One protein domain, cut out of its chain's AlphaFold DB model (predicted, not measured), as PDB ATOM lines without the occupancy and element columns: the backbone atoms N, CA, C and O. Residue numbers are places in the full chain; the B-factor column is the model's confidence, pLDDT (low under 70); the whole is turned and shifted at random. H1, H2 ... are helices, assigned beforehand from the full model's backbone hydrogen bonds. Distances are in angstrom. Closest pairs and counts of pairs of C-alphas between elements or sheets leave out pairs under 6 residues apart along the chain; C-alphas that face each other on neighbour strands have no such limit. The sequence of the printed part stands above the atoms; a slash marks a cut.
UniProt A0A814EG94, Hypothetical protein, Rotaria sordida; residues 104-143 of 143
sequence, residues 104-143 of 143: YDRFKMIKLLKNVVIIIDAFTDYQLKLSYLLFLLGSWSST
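Overview. This is residues 104 to 143 of the 143 residues of the protein "Hypothetical protein" of Rotaria sordida (UniProt A0A814EG94). What shape does the printed part make? It is a flat, open frame: residues 104 to 118, with no named element, form one side and lead to the short helix H1 at a corner, and the longer helix H2 makes the opposite side. The tail, residues 138 to 143, turns back from the end of H2 toward the first side, and the middle is empty. What is it built of? The printed part has 40 residues with two named helices, H1 then H2, and no named strand; the class is all helix, though under half of the residues, 17 of 40, are in named elements. How compact is it? It is loose, with a radius of gyration of the C-alphas of 11.8 A and spans of 29 by 27 by 12 A.

Along the chain. Where does the printed part begin? C-alpha 104 is at (79.414, 17.852, 112.174). Where are the helices? H1 is residues 119 to 122, 5.2 A from first to last C-alpha, beginning at (68.321, 24.389, 108.361). H2 is residues 125 to 137, 18.9 A long, ending at (67.067, 14.977, 124.356).

Arrangement. How near is H1 to H2? They are close but not clearly touching, with one pair of C-alphas within 8 A: the closest, those of Ile 119 and Leu 128, are 7.8 A apart. What do the backbones show? In H2 every O i to N i+4 pair is within hydrogen-bond range. H1 is too short for such a pair; its one O i to N i+3 pair is within range.

Size, cuts and confidence. How large is it? The two C-alphas farthest apart, those of Leu 112 and Tyr 126, are 29.5 A apart. Is it continuous? The printed part has no cut, and the link from H1 to H2 is tight. What stands free, and where is confidence low? Residues 132 to 142 stand free, of which 132 to 137 belong to H2. The mean pLDDT of the printed part is 86.6, and residues 142 to 143 are under 70.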
ATOM      1  N   TYR A 104      79.702  18.682 113.335       82.75
ATOM      2  CA  TYR A 104      79.414  17.852 112.174       82.75
ATOM      3  C   TYR A 104      80.690  17.105 111.789       82.75
ATOM      4  O   TYR A 104      81.736  17.725 111.606       82.75
ATOM      5  N   ASP A 105      80.614  15.775 111.719       83.50
ATOM      6  CA  ASP A 105      81.753  14.899 111.417       83.50
ATOM      7  C   ASP A 105      82.999  15.187 112.282       83.50
ATOM      8  O   ASP A 105      84.099  15.431 111.794       83.50
ATOM      9  N   ARG A 106      82.812  15.226 113.611       83.06
ATOM     10  CA  ARG A 106      83.847  15.538 114.626       83.06
ATOM     11  C   ARG A 106      84.446  16.951 114.560       83.06
ATOM     12  O   ARG A 106      85.225  17.303 115.445       83.06
ATOM     13  N   PHE A 107      84.056  17.784 113.600       86.19
ATOM     14  CA  PHE A 107      84.502  19.171 113.497       86.19
ATOM     15  C   PHE A 107      83.403  20.149 113.901       86.19
ATOM     16  O   PHE A 107      82.222  19.958 113.614       86.19
ATOM     17  N   LYS A 108      83.804  21.258 114.525       87.19
ATOM     18  CA  LYS A 108      82.897  22.378 114.780       87.19
ATOM     19  C   LYS A 108      82.363  22.911 113.450       87.19
ATOM     20  O   LYS A 108      83.136  23.138 112.516       87.19
ATOM     21  N   MET A 109      81.060  23.171 113.381       88.44
ATOM     22  CA  MET A 109      80.483  23.881 112.241       88.44
ATOM     23  C   MET A 109      80.982  25.329 112.216       88.44
ATOM     24  O   MET A 109      80.688  26.114 113.119       88.44
ATOM     25  N   ILE A 110      81.744  25.692 111.184       90.25
ATOM     26  CA  ILE A 110      82.220  27.059 110.953       90.25
ATOM     27  C   ILE A 110      82.213  27.385 109.462       90.25
ATOM     28  O   ILE A 110      82.575  26.572 108.616       90.25
ATOM     29  N   LYS A 111      81.869  28.633 109.125       86.75
ATOM     30  CA  LYS A 111      81.762  29.088 107.728       86.75
ATOM     31  C   LYS A 111      83.049  28.875 106.922       86.75
ATOM     32  O   LYS A 111      82.985  28.583 105.734       86.75
ATOM     33  N   LEU A 112      84.209  28.983 107.574       88.50
ATOM     34  CA  LEU A 112      85.515  28.812 106.937       88.50
ATOM     35  C   LEU A 112      85.761  27.376 106.445       88.50
ATOM     36  O   LEU A 112      86.328  27.200 105.373       88.50
ATOM     37  N   LEU A 113      85.295  26.363 107.187       87.38
ATOM     38  CA  LEU A 113      85.430  24.950 106.809       87.38
ATOM     39  C   LEU A 113      84.378  24.508 105.783       87.38
ATOM     40  O   LEU A 113      84.348  23.339 105.415       87.38
ATOM     41  N   LYS A 114      83.506  25.424 105.332       87.25
ATOM     42  CA  LYS A 114      82.388  25.145 104.415       87.25
ATOM     43  C   LYS A 114      81.494  23.974 104.871       87.25
ATOM     44  O   LYS A 114      80.782  23.401 104.060       87.25
ATOM     45  N   ASN A 115      81.487  23.659 106.168       88.19
ATOM     46  CA  ASN A 115      80.688  22.596 106.786       88.19
ATOM     47  C   ASN A 115      79.435  23.157 107.482       88.19
ATOM     48  O   ASN A 115      79.008  22.663 108.524       88.19
ATOM     49  N   VAL A 116      78.874  24.241 106.937       88.25
ATOM     50  CA  VAL A 116      77.673  24.888 107.472       88.25
ATOM     51  C   VAL A 116      76.465  24.396 106.692       88.25
ATOM     52  O   VAL A 116      76.384  24.588 105.483       88.25
ATOM     53  N   VAL A 117      75.524  23.794 107.410       85.75
ATOM     54  CA  VAL A 117      74.234  23.353 106.888       85.75
ATOM     55  C   VAL A 117      73.195  24.407 107.245       85.75
ATOM     56  O   VAL A 117      73.088  24.815 108.404       85.75
ATOM     57  N   ILE A 118      72.443  24.864 106.249       88.69
ATOM     58  CA  ILE A 118      71.337  25.795 106.442       88.69
ATOM     59  C   ILE A 118      70.079  24.969 106.720       88.69
ATOM     60  O   ILE A 118      69.692  24.130 105.914       88.69
ATOM     61  N   ILE A 119      69.445  25.204 107.871       88.25
ATOM     62  CA  ILE A 119      68.321  24.389 108.361       88.25
ATOM     63  C   ILE A 119      67.150  24.373 107.365       88.25
ATOM     64  O   ILE A 119      66.589  23.311 107.116       88.25
ATOM     65  N   ILE A 120      66.820  25.529 106.780       86.88
ATOM     66  CA  ILE A 120      65.706  25.666 105.827       86.88
ATOM     67  C   ILE A 120      65.932  24.910 104.512       86.88
ATOM     68  O   ILE A 120      64.967  24.481 103.895       86.88
ATOM     69  N   ASP A 121      67.190  24.709 104.113       87.31
ATOM     70  CA  ASP A 121      67.528  24.023 102.861       87.31
ATOM     71  C   ASP A 121      67.679  22.508 103.073       87.31
ATOM     72  O   ASP A 121      67.567  21.723 102.135       87.31
ATOM     73  N   ALA A 122      67.968  22.092 104.308       83.94
ATOM     74  CA  ALA A 122      68.363  20.726 104.631       83.94
ATOM     75  C   ALA A 122      67.217  19.835 105.127       83.94
ATOM     76  O   ALA A 122      67.350  18.611 105.088       83.94
ATOM     77  N   PHE A 123      66.118  20.417 105.616       89.81
ATOM     78  CA  PHE A 123      65.060  19.667 106.289       89.81
ATOM     79  C   PHE A 123      63.670  19.981 105.741       89.81
ATOM     80  O   PHE A 123      63.303  21.130 105.525       89.81
ATOM     81  N   THR A 124      62.858  18.936 105.614       92.44
ATOM     82  CA  THR A 124      61.396  19.058 105.508       92.44
ATOM     83  C   THR A 124      60.781  19.380 106.876       92.44
ATOM     84  O   THR A 124      61.385  19.091 107.912       92.44
ATOM     85  N   ASP A 125      59.547  19.898 106.915       89.56
ATOM     86  CA  ASP A 125      58.856  20.262 108.168       89.56
ATOM     87  C   ASP A 125      58.844  19.139 109.217       89.56
ATOM     88  O   ASP A 125      58.983  19.380 110.420       89.56
ATOM     89  N   TYR A 126      58.681  17.890 108.773       90.56
ATOM     90  CA  TYR A 126      58.690  16.732 109.662       90.56
ATOM     91  C   TYR A 126      60.081  16.474 110.253       90.56
ATOM     92  O   TYR A 126      60.224  16.289 111.462       90.56
ATOM     93  N   GLN A 127      61.121  16.516 109.421       90.94
ATOM     94  CA  GLN A 127      62.496  16.321 109.877       90.94
ATOM     95  C   GLN A 127      62.954  17.459 110.792       90.94
ATOM     96  O   GLN A 127      63.683  17.216 111.752       90.94
ATOM     97  N   LEU A 128      62.471  18.681 110.559       91.19
ATOM     98  CA  LEU A 128      62.733  19.813 111.435       91.19
ATOM     99  C   LEU A 128      62.166  19.566 112.844       91.19
ATOM    100  O   LEU A 128      62.881  19.735 113.830       91.19
ATOM    101  N   LYS A 129      60.927  19.072 112.957       91.56
ATOM    102  CA  LYS A 129      60.325  18.677 114.249       91.56
ATOM    103  C   LYS A 129      61.128  17.589 114.962       91.56
ATOM    104  O   LYS A 129      61.365  17.698 116.163       91.56
ATOM    105  N   LEU A 130      61.590  16.576 114.227       91.38
ATOM    106  CA  LEU A 130      62.461  15.537 114.783       91.38
ATOM    107  C   LEU A 130      63.806  16.100 115.252       91.38
ATOM    108  O   LEU A 130      64.295  15.704 116.307       91.38
ATOM    109  N   SER A 131      64.382  17.053 114.515       88.00
ATOM    110  CA  SER A 131      65.627  17.709 114.919       88.00
ATOM    111  C   SER A 131      65.464  18.480 116.234       88.00
ATOM    112  O   SER A 131      66.328  18.387 117.100       88.00
ATOM    113  N   TYR A 132      64.324  19.150 116.451       90.38
ATOM    114  CA  TYR A 132      64.028  19.796 117.733       90.38
ATOM    115  C   TYR A 132      63.971  18.789 118.878       90.38
ATOM    116  O   TYR A 132      64.573  19.026 119.922       90.38
ATOM    117  N   LEU A 133      63.296  17.651 118.678       91.56
ATOM    118  CA  LEU A 133      63.256  16.592 119.685       91.56
ATOM    119  C   LEU A 133      64.665  16.067 119.997       91.56
ATOM    120  O   LEU A 133      65.005  15.899 121.163       91.56
ATOM    121  N   LEU A 134      65.506  15.880 118.977       89.00
ATOM    122  CA  LEU A 134      66.899  15.468 119.156       89.00
ATOM    123  C   LEU A 134      67.689  16.472 120.015       89.00
ATOM    124  O   LEU A 134      68.392  16.061 120.937       89.00
ATOM    125  N   PHE A 135      67.546  17.777 119.761       88.50
ATOM    126  CA  PHE A 135      68.213  18.814 120.559       88.50
ATOM    127  C   PHE A 135      67.690  18.905 121.995       88.50
ATOM    128  O   PHE A 135      68.457  19.252 122.887       88.50
ATOM    129  N   LEU A 136      66.416  18.581 122.231       90.12
ATOM    130  CA  LEU A 136      65.832  18.539 123.576       90.12
ATOM    131  C   LEU A 136      66.289  17.318 124.384       90.12
ATOM    132  O   LEU A 136      66.379  17.399 125.607       90.12
ATOM    133  N   LEU A 137      66.565  16.196 123.716       90.88
ATOM    134  CA  LEU A 137      67.067  14.977 124.356       90.88
ATOM    135  C   LEU A 137      68.563  15.064 124.698       90.88
ATOM    136  O   LEU A 137      69.021  14.394 125.622       90.88
ATOM    137  N   GLY A 138      69.330  15.872 123.963       87.00
ATOM    138  CA  GLY A 138      70.742  16.123 124.251       87.00
ATOM    139  C   GLY A 138      70.934  17.037 125.464       87.00
ATOM    140  O   GLY A 138      70.173  17.980 125.676       87.00
ATOM    141  N   SER A 139      71.987  16.812 126.259       86.88
ATOM    142  CA  SER A 139      72.349  17.802 127.279       86.88
ATOM    143  C   SER A 139      72.972  19.024 126.610       86.88
ATOM    144  O   SER A 139      73.906  18.919 125.819       86.88
ATOM    145  N   TRP A 140      72.504  20.208 127.001       82.62
ATOM    146  CA  TRP A 140      73.007  21.506 126.535       82.62
ATOM    147  C   TRP A 140      74.512  21.726 126.794       82.62
ATOM    148  O   TRP A 140      75.135  22.607 126.194       82.62
ATOM    149  N   SER A 141      75.090  20.928 127.700       80.81
ATOM    150  CA  SER A 141      76.512  20.942 128.061       80.81
ATOM    151  C   SER A 141      77.308  19.766 127.467       80.81
ATOM    152  O   SER A 141      78.539  19.846 127.358       80.81
ATOM    153  N   SER A 142      76.639  18.683 127.049       66.25
ATOM    154  CA  SER A 142      77.293  17.465 126.555       66.25
ATOM    155  C   SER A 142      77.578  17.514 125.052       66.25
ATOM    156  O   SER A 142      77.240  18.474 124.367       66.25
ATOM    157  N   THR A 143      78.329  16.518 124.580       55.84
ATOM    158  CA  THR A 143      78.761  16.358 123.176       55.84
ATOM    159  C   THR A 143      77.733  15.549 122.439       55.84
ATOM    160  O   THR A 143      77.264  14.573 123.067       55.84
TER     161      THR A 143